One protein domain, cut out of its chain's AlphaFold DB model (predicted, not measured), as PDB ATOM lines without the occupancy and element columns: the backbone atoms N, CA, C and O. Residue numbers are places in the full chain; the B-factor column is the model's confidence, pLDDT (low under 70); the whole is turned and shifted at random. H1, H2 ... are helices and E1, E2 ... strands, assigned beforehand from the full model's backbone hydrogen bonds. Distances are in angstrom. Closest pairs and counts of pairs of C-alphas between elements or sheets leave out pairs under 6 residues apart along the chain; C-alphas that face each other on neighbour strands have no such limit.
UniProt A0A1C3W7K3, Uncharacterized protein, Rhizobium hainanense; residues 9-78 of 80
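What this domain is: This is residues 9 to 78 of the 80 residues of an uncharacterized protein of Rhizobium hainanense (UniProt A0A1C3W7K3). A two-stranded hairpin, E1 and E2, sits crosswise on the first half of the long helix H1, and H2 folds back beside the later part of H1 in a helical hairpin whose long helix makes the longest axis. The printed part has 70 residues, with two named strands and then two named helices in the order E1, E2, H1, H2; the sheet is E1 - E2, antiparallel, and the class is mixed, helices and strands. The whole is elongated, 41 by 25 by 21 A, and only just compact, close to loose, with a radius of gyration of the C-alphas of 13.2 A.

Where its parts are: E1 is residues 9 to 13, 13.1 A long, from C-alpha 9 at (331.189, 348.901, 203.064). E2 is residues 16 to 23, 19.8 A, and bends by 66 degrees at residue 20. H1 is residues 35 to 58, 35.2 A, beginning at C-alpha 35 at (342.664, 342.222, 204.495). H2 is residues 62 to 76, 20.9 A, ending at C-alpha 76 at (332.031, 337.585, 194.746).

How they stand to each other: E1 and E2 form a hairpin, antiparallel at 137 degrees between directions, with N 11 and O 18 within hydrogen-bond range at 2.9 A. The closest C-alphas of E1 and H1 are those of Gly 9 and Ala 41, 4.7 A apart; those of E2 and H1 are Val 19 and Arg 38, 5.8 A. H1 and H2 touch, closest at the C-alphas of Ser 53 and Ala 65, 4.1 A, at a shallow tilt of 16 degrees, opposite ways. H2 is apart from E1 and E2. In H1 and H2 every O i to N i+4 pair is within hydrogen-bond range.

The domain as a whole: The C-alphas farthest apart, of Lys 30 and Asn 60, are 40.8 A apart. The printed part has no cut. The link from E2 to H1, 11 residues, is long; residues 26 to 27 in it pair antiparallel with residues 22 to 23 of E2. Mean pLDDT of the printed part is 81.3, and residues 9, 14 to 15 and 22 to 34 are under 70.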
ATOM      1  N   GLY A   9     331.717 349.230 204.375       68.06
ATOM      2  CA  GLY A   9     331.189 348.901 203.064       68.06
ATOM      3  C   GLY A   9     332.144 349.248 201.943       68.06
ATOM      4  O   GLY A   9     333.356 349.353 202.137       68.06
ATOM      5  N   LEU A  10     331.563 349.347 200.758       74.06
ATOM      6  CA  LEU A  10     332.273 349.425 199.500       74.06
ATOM      7  C   LEU A  10     331.681 350.546 198.656       74.06
ATOM      8  O   LEU A  10     330.461 350.697 198.580       74.06
ATOM      9  N   VAL A  11     332.564 351.314 198.032       75.44
ATOM     10  CA  VAL A  11     332.224 352.342 197.053       75.44
ATOM     11  C   VAL A  11     332.887 351.965 195.738       75.44
ATOM     12  O   VAL A  11     334.081 351.663 195.702       75.44
ATOM     13  N   ASP A  12     332.092 351.961 194.673       73.75
ATOM     14  CA  ASP A  12     332.584 351.811 193.309       73.75
ATOM     15  C   ASP A  12     333.209 353.132 192.846       73.75
ATOM     16  O   ASP A  12     332.587 354.194 192.928       73.75
ATOM     17  N   LEU A  13     334.462 353.067 192.417       74.56
ATOM     18  CA  LEU A  13     335.167 354.134 191.726       74.56
ATOM     19  C   LEU A  13     335.313 353.664 190.275       74.56
ATOM     20  O   LEU A  13     335.563 352.487 190.056       74.56
ATOM     21  N   ASP A  14     335.256 354.563 189.287       69.50
ATOM     22  CA  ASP A  14     335.333 354.258 187.833       69.50
ATOM     23  C   ASP A  14     336.558 353.407 187.370       69.50
ATOM     24  O   ASP A  14     336.722 353.134 186.182       69.50
ATOM     25  N   GLY A  15     337.434 352.970 188.282       67.56
ATOM     26  CA  GLY A  15     338.533 352.029 188.052       67.56
ATOM     27  C   GLY A  15     338.733 350.961 189.140       67.56
ATOM     28  O   GLY A  15     339.812 350.371 189.189       67.56
ATOM     29  N   GLY A  16     337.761 350.712 190.026       72.19
ATOM     30  CA  GLY A  16     337.840 349.678 191.064       72.19
ATOM     31  C   GLY A  16     337.072 350.013 192.344       72.19
ATOM     32  O   GLY A  16     336.441 351.052 192.469       72.19
ATOM     33  N   TYR A  17     337.157 349.135 193.342       72.56
ATOM     34  CA  TYR A  17     336.401 349.292 194.583       72.56
ATOM     35  C   TYR A  17     337.261 349.827 195.720       72.56
ATOM     36  O   TYR A  17     338.305 349.255 196.034       72.56
ATOM     37  N   ARG A  18     336.771 350.866 196.398       72.31
ATOM     38  CA  ARG A  18     337.315 351.300 197.685       72.31
ATOM     39  C   ARG A  18     336.524 350.661 198.808       72.31
ATOM     40  O   ARG A  18     335.294 350.650 198.776       72.31
ATOM     41  N   VAL A  19     337.234 350.131 199.797       72.94
ATOM     42  CA  VAL A  19     336.641 349.309 200.848       72.94
ATOM     43  C   VAL A  19     337.095 349.768 202.218       72.94
ATOM     44  O   VAL A  19     338.272 350.063 202.417       72.94
ATOM     45  N   GLY A  20     336.164 349.804 203.169       71.81
ATOM     46  CA  GLY A  20     336.516 350.023 204.559       71.81
ATOM     47  C   GLY A  20     335.407 350.601 205.426       71.81
ATOM     48  O   GLY A  20     334.237 350.653 205.051       71.81
ATOM     49  N   THR A  21     335.804 351.016 206.625       70.31
ATOM     50  CA  THR A  21     334.961 351.679 207.609       70.31
ATOM     51  C   THR A  21     334.519 353.054 207.118       70.31
ATOM     52  O   THR A  21     335.360 353.880 206.744       70.31
ATOM     53  N   PHE A  22     333.215 353.320 207.161       67.06
ATOM     54  CA  PHE A  22     332.701 354.656 206.878       67.06
ATOM     55  C   PHE A  22     333.022 355.603 208.037       67.06
ATOM     56  O   PHE A  22     332.698 355.329 209.194       67.06
ATOM     57  N   ASP A  23     333.601 356.751 207.707       66.12
ATOM     58  CA  ASP A  23     333.744 357.909 208.581       66.12
ATOM     59  C   ASP A  23     333.145 359.123 207.861       66.12
ATOM     60  O   ASP A  23     333.550 359.463 206.752       66.12
ATOM     61  N   ARG A  24     332.135 359.759 208.470       63.06
ATOM     62  CA  ARG A  24     331.475 360.981 207.959       63.06
ATOM     63  C   ARG A  24     331.134 360.947 206.454       63.06
ATOM     64  O   ARG A  24     331.449 361.887 205.731       63.06
ATOM     65  N   ASN A  25     330.426 359.904 206.015       62.62
ATOM     66  CA  ASN A  25     329.944 359.685 204.637       62.62
ATOM     67  C   ASN A  25     331.002 359.297 203.589       62.62
ATOM     68  O   ASN A  25     330.655 359.206 202.414       62.62
ATOM     69  N   ASP A  26     332.243 359.023 203.985       62.97
ATOM     70  CA  ASP A  26     333.277 358.503 203.083       62.97
ATOM     71  C   ASP A  26     333.978 357.292 203.717       62.97
ATOM     72  O   ASP A  26     333.866 357.045 204.919       62.97
ATOM     73  N   ILE A  27     334.695 356.509 202.918       64.75
ATOM     74  CA  ILE A  27     335.548 355.432 203.416       64.75
ATOM     75  C   ILE A  27     336.877 356.057 203.848       64.75
ATOM     76  O   ILE A  27     337.658 356.533 203.022       64.75
ATOM     77  N   GLY A  28     337.157 356.060 205.153       59.97
ATOM     78  CA  GLY A  28     338.365 356.682 205.700       59.97
ATOM     79  C   GLY A  28     339.655 356.115 205.083       59.97
ATOM     80  O   GLY A  28     339.769 354.917 204.836       59.97
ATOM     81  N   SER A  29     340.667 356.958 204.857       54.41
ATOM     82  CA  SER A  29     341.928 356.619 204.152       54.41
ATOM     83  C   SER A  29     342.784 355.526 204.808       54.41
ATOM     84  O   SER A  29     343.759 355.075 204.220       54.41
ATOM     85  N   LYS A  30     342.456 355.116 206.038       51.00
ATOM     86  CA  LYS A  30     343.126 354.027 206.770       51.00
ATOM     87  C   LYS A  30     342.360 352.705 206.740       51.00
ATOM     88  O   LYS A  30     342.860 351.715 207.263       51.00
ATOM     89  N   ALA A  31     341.157 352.685 206.180       52.53
ATOM     90  CA  ALA A  31     340.282 351.530 206.274       52.53
ATOM     91  C   ALA A  31     340.625 350.395 205.289       52.53
ATOM     92  O   ALA A  31     340.153 349.277 205.463       52.53
ATOM     93  N   GLU A  32     341.505 350.662 204.321       52.22
ATOM     94  CA  GLU A  32     342.064 349.661 203.402       52.22
ATOM     95  C   GLU A  32     343.133 348.752 204.037       52.22
ATOM     96  O   GLU A  32     343.578 347.803 203.396       52.22
ATOM     97  N   LEU A  33     343.591 349.022 205.268       57.31
ATOM     98  CA  LEU A  33     344.826 348.407 205.775       57.31
ATOM     99  C   LEU A  33     344.683 346.957 206.260       57.31
ATOM    100  O   LEU A  33     345.698 346.268 206.351       57.31
ATOM    101  N   GLU A  34     343.473 346.466 206.540       68.94
ATOM    102  CA  GLU A  34     343.285 345.091 207.019       68.94
ATOM    103  C   GLU A  34     342.587 344.211 205.969       68.94
ATOM    104  O   GLU A  34     341.419 344.444 205.644       68.94
ATOM    105  N   PRO A  35     343.252 343.149 205.465       73.31
ATOM    106  CA  PRO A  35     342.664 342.222 204.495       73.31
ATOM    107  C   PRO A  35     341.312 341.643 204.937       73.31
ATOM    108  O   PRO A  35     340.423 341.453 204.112       73.31
ATOM    109  N   GLN A  36     341.129 341.422 206.243       77.94
ATOM    110  CA  GLN A  36     339.874 340.918 206.812       77.94
ATOM    111  C   GLN A  36     338.731 341.932 206.691       77.94
ATOM    112  O   GLN A  36     337.631 341.560 206.297       77.94
ATOM    113  N   VAL A  37     339.001 343.222 206.925       77.88
ATOM    114  CA  VAL A  37     338.007 344.297 206.758       77.88
ATOM    115  C   VAL A  37     337.549 344.378 205.306       77.88
ATOM    116  O   VAL A  37     336.359 344.559 205.043       77.88
ATOM    117  N   ARG A  38     338.472 344.180 204.354       77.56
ATOM    118  CA  ARG A  38     338.130 344.108 202.931       77.56
ATOM    119  C   ARG A  38     337.181 342.943 202.649       77.56
ATOM    120  O   ARG A  38     336.133 343.148 202.039       77.56
ATOM    121  N   THR A  39     337.515 341.742 203.117       84.00
ATOM    122  CA  THR A  39     336.673 340.549 202.950       84.00
ATOM    123  C   THR A  39     335.285 340.727 203.568       84.00
ATOM    124  O   THR A  39     334.283 340.431 202.918       84.00
ATOM    125  N   ASP A  40     335.208 341.241 204.794       84.94
ATOM    126  CA  ASP A  40     333.945 341.420 205.511       84.94
ATOM    127  C   ASP A  40     333.044 342.459 204.838       84.94
ATOM    128  O   ASP A  40     331.831 342.263 204.735       84.94
ATOM    129  N   ALA A  41     333.626 343.532 204.301       83.25
ATOM    130  CA  ALA A  41     332.889 344.530 203.542       83.25
ATOM    131  C   ALA A  41     332.293 343.963 202.248       83.25
ATOM    132  O   ALA A  41     331.122 344.202 201.956       83.25
ATOM    133  N   PHE A  42     333.080 343.199 201.484       86.19
ATOM    134  CA  PHE A  42     332.595 342.544 200.270       86.19
ATOM    135  C   PHE A  42     331.491 341.537 200.594       86.19
ATOM    136  O   PHE A  42     330.455 341.550 199.935       86.19
ATOM    137  N   ARG A  43     331.643 340.731 201.654       88.56
ATOM    138  CA  ARG A  43     330.585 339.819 202.124       88.56
ATOM    139  C   ARG A  43     329.298 340.566 202.468       88.56
ATOM    140  O   ARG A  43     328.235 340.194 201.974       88.56
ATOM    141  N   ALA A  44     329.394 341.655 203.231       87.31
ATOM    142  CA  ALA A  44     328.240 342.485 203.567       87.31
ATOM    143  C   ALA A  44     327.575 343.091 202.315       87.31
ATOM    144  O   ALA A  44     326.347 343.120 202.214       87.31
ATOM    145  N   ALA A  45     328.367 343.539 201.336       86.69
ATOM    146  CA  ALA A  45     327.863 344.079 200.075       86.69
ATOM    147  C   ALA A  45     327.165 343.010 199.213       86.69
ATOM    148  O   ALA A  45     326.111 343.283 198.637       86.69
ATOM    149  N   ILE A  46     327.702 341.785 199.161       90.94
ATOM    150  CA  ILE A  46     327.097 340.642 198.457       90.94
ATOM    151  C   ILE A  46     325.735 340.300 199.061       90.94
ATOM    152  O   ILE A  46     324.754 340.151 198.330       90.94
ATOM    153  N   GLU A  47     325.652 340.192 200.388       92.06
ATOM    154  CA  GLU A  47     324.393 339.905 201.083       92.06
ATOM    155  C   GLU A  47     323.349 340.995 200.828       92.06
ATOM    156  O   GLU A  47     322.206 340.693 200.473       92.06
ATOM    157  N   ALA A  48     323.748 342.265 200.925       89.31
ATOM    158  CA  ALA A  48     322.868 343.391 200.641       89.31
ATOM    159  C   ALA A  48     322.367 343.377 199.186       89.31
ATOM    160  O   ALA A  48     321.166 343.522 198.947       89.31
ATOM    161  N   ALA A  49     323.253 343.149 198.215       91.19
ATOM    162  CA  ALA A  49     322.889 343.074 196.803       91.19
ATOM    163  C   ALA A  49     321.907 341.921 196.525       91.19
ATOM    164  O   ALA A  49     320.903 342.117 195.837       91.19
ATOM    165  N   LYS A  50     322.120 340.742 197.129       93.62
ATOM    166  CA  LYS A  50     321.190 339.602 197.028       93.62
ATOM    167  C   LYS A  50     319.818 339.929 197.620       93.62
ATOM    168  O   LYS A  50     318.806 339.675 196.968       93.62
ATOM    169  N   LEU A  51     319.768 340.548 198.802       94.88
ATOM    170  CA  LEU A  51     318.512 340.962 199.442       94.88
ATOM    171  C   LEU A  51     317.729 341.962 198.581       94.88
ATOM    172  O   LEU A  51     316.518 341.816 198.401       94.88
ATOM    173  N   VAL A  52     318.413 342.960 198.013       93.38
ATOM    174  CA  VAL A  52     317.788 343.956 197.134       93.38
ATOM    175  C   VAL A  52     317.313 343.319 195.827       93.38
ATOM    176  O   VAL A  52     316.202 343.610 195.383       93.38
ATOM    177  N   SER A  53     318.091 342.401 195.245       93.06
ATOM    178  CA  SER A  53     317.665 341.627 194.074       93.06
ATOM    179  C   SER A  53     316.372 340.856 194.359       93.06
ATOM    180  O   SER A  53     315.396 341.008 193.626       93.06
ATOM    181  N   SER A  54     316.310 340.106 195.466       94.75
ATOM    182  CA  SER A  54     315.107 339.374 195.882       94.75
ATOM    183  C   SER A  54     313.902 340.289 196.100       94.75
ATOM    184  O   SER A  54     312.799 339.952 195.670       94.75
ATOM    185  N   LYS A  55     314.103 341.464 196.713       95.94
ATOM    186  CA  LYS A  55     313.044 342.468 196.871       95.94
ATOM    187  C   LYS A  55     312.505 342.925 195.514       95.94
ATOM    188  O   LYS A  55     311.296 342.955 195.318       95.94
ATOM    189  N   TYR A  56     313.383 343.225 194.558       95.50
ATOM    190  CA  TYR A  56     312.954 343.636 193.223       95.50
ATOM    191  C   TYR A  56     312.273 342.518 192.428       95.50
ATOM    192  O   TYR A  56     311.319 342.810 191.708       95.50
ATOM    193  N   LYS A  57     312.669 341.249 192.611       95.19
ATOM    194  CA  LYS A  57     311.933 340.098 192.052       95.19
ATOM    195  C   LYS A  57     310.506 340.038 192.604       95.19
ATOM    196  O   LYS A  57     309.565 339.884 191.836       95.19
ATOM    197  N   ALA A  58     310.329 340.232 193.913       96.31
ATOM    198  CA  ALA A  58     309.003 340.260 194.538       96.31
ATOM    199  C   ALA A  58     308.121 341.426 194.042       96.31
ATOM    200  O   ALA A  58     306.898 341.317 194.029       96.31
ATOM    201  N   GLU A  59     308.734 342.528 193.602       96.56
ATOM    202  CA  GLU A  59     308.051 343.689 193.018       96.56
ATOM    203  C   GLU A  59     307.843 343.585 191.489       96.56
ATOM    204  O   GLU A  59     307.370 344.547 190.886       96.56
ATOM    205  N   ASN A  60     308.174 342.451 190.851       95.62
ATOM    206  CA  ASN A  60     308.157 342.258 189.387       95.62
ATOM    207  C   ASN A  60     309.033 343.267 188.616       95.62
ATOM    208  O   ASN A  60     308.711 343.687 187.505       95.62
ATOM    209  N   LYS A  61     310.151 343.691 189.214       94.06
ATOM    210  CA  LYS A  61     311.138 344.591 188.601       94.06
ATOM    211  C   LYS A  61     312.363 343.797 188.151       94.06
ATOM    212  O   LYS A  61     313.453 343.955 188.702       94.06
ATOM    213  N   ASP A  62     312.185 342.950 187.139       93.56
ATOM    214  CA  ASP A  62     313.195 341.971 186.706       93.56
ATOM    215  C   ASP A  62     314.532 342.604 186.298       93.56
ATOM    216  O   ASP A  62     315.590 342.125 186.701       93.56
ATOM    217  N   ALA A  63     314.504 343.729 185.574       95.31
ATOM    218  CA  ALA A  63     315.723 344.435 185.175       95.31
ATOM    219  C   ALA A  63     316.528 344.934 186.390       95.31
ATOM    220  O   ALA A  63     317.747 344.768 186.449       95.31
ATOM    221  N   SER A  64     315.850 345.500 187.395       90.94
ATOM    222  CA  SER A  64     316.493 345.923 188.643       90.94
ATOM    223  C   SER A  64     317.006 344.720 189.428       90.94
ATOM    224  O   SER A  64     318.134 344.739 189.910       90.94
ATOM    225  N   ALA A  65     316.227 343.643 189.518       94.75
ATOM    226  CA  ALA A  65     316.673 342.418 190.167       94.75
ATOM    227  C   ALA A  65     317.950 341.849 189.529       94.75
ATOM    228  O   ALA A  65     318.879 341.474 190.250       94.75
ATOM    229  N   GLN A  66     318.015 341.828 188.197       95.44
ATOM    230  CA  GLN A  66     319.166 341.340 187.444       95.44
ATOM    231  C   GLN A  66     320.397 342.239 187.612       95.44
ATOM    232  O   GLN A  66     321.512 341.722 187.710       95.44
ATOM    233  N   LEU A  67     320.208 343.559 187.716       94.88
ATOM    234  CA  LEU A  67     321.285 344.499 188.032       94.88
ATOM    235  C   LEU A  67     321.949 344.140 189.367       94.88
ATOM    236  O   LEU A  67     323.158 343.927 189.420       94.88
ATOM    237  N   TYR A  68     321.161 344.010 190.436       92.12
ATOM    238  CA  TYR A  68     321.708 343.691 191.759       92.12
ATOM    239  C   TYR A  68     322.268 342.267 191.852       92.12
ATOM    240  O   TYR A  68     323.238 342.038 192.570       92.12
ATOM    241  N   GLU A  69     321.723 341.313 191.093       94.50
ATOM    242  CA  GLU A  69     322.305 339.970 190.998       94.50
ATOM    243  C   GLU A  69     323.675 339.988 190.298       94.50
ATOM    244  O   GLU A  69     324.602 339.301 190.722       94.50
ATOM    245  N   THR A  70     323.821 340.807 189.255       95.12
ATOM    246  CA  THR A  70     325.102 341.012 188.559       95.12
ATOM    247  C   THR A  70     326.129 341.677 189.473       95.12
ATOM    248  O   THR A  70     327.273 341.230 189.521       95.12
ATOM    249  N   LEU A  71     325.717 342.685 190.251       91.81
ATOM    250  CA  LEU A  71     326.581 343.333 191.242       91.81
ATOM    251  C   LEU A  71     327.072 342.346 192.309       91.81
ATOM    252  O   LEU A  71     328.261 342.319 192.608       91.81
ATOM    253  N   ALA A  72     326.191 341.486 192.831       92.19
ATOM    254  CA  ALA A  72     326.585 340.462 193.798       92.19
ATOM    255  C   ALA A  72     327.673 339.530 193.236       92.19
ATOM    256  O   ALA A  72     328.669 339.285 193.912       92.19
ATOM    257  N   LYS A  73     327.526 339.073 191.985       93.44
ATOM    258  CA  LYS A  73     328.530 338.231 191.306       93.44
ATOM    259  C   LYS A  73     329.854 338.968 191.090       93.44
ATOM    260  O   LYS A  73     330.918 338.380 191.259       93.44
ATOM    261  N   ALA A  74     329.802 340.254 190.739       90.25
ATOM    262  CA  ALA A  74     331.002 341.071 190.575       90.25
ATOM    263  C   ALA A  74     331.776 341.227 191.895       90.25
ATOM    264  O   ALA A  74     333.002 341.186 191.887       90.25
ATOM    265  N   PHE A  75     331.070 341.366 193.021       88.69
ATOM    266  CA  PHE A  75     331.677 341.411 194.353       88.69
ATOM    267  C   PHE A  75     332.215 340.050 194.806       88.69
ATOM    268  O   PHE A  75     333.276 340.002 195.419       88.69
ATOM    269  N   GLU A  76     331.532 338.945 194.487       90.94
ATOM    270  CA  GLU A  76     332.031 337.585 194.746       90.94
ATOM    271  C   GLU A  76     333.372 337.340 194.040       90.94
ATOM    272  O   GLU A  76     334.298 336.830 194.659       90.94
ATOM    273  N   ALA A  77     333.526 337.815 192.801       89.69
ATOM    274  CA  ALA A  77     334.784 337.724 192.056       89.69
ATOM    275  C   ALA A  77     335.942 338.555 192.652       89.69
ATOM    276  O   ALA A  77     337.071 338.428 192.195       89.69
ATOM    277  N   GLN A  78     335.683 339.427 193.636       80.88
ATOM    278  CA  GLN A  78     336.725 340.158 194.376       80.88
ATOM    279  C   GLN A  78     337.193 339.413 195.637       80.88
ATOM    280  O   GLN A  78     338.097 339.899 196.322       80.88
TER     281      GLN A  78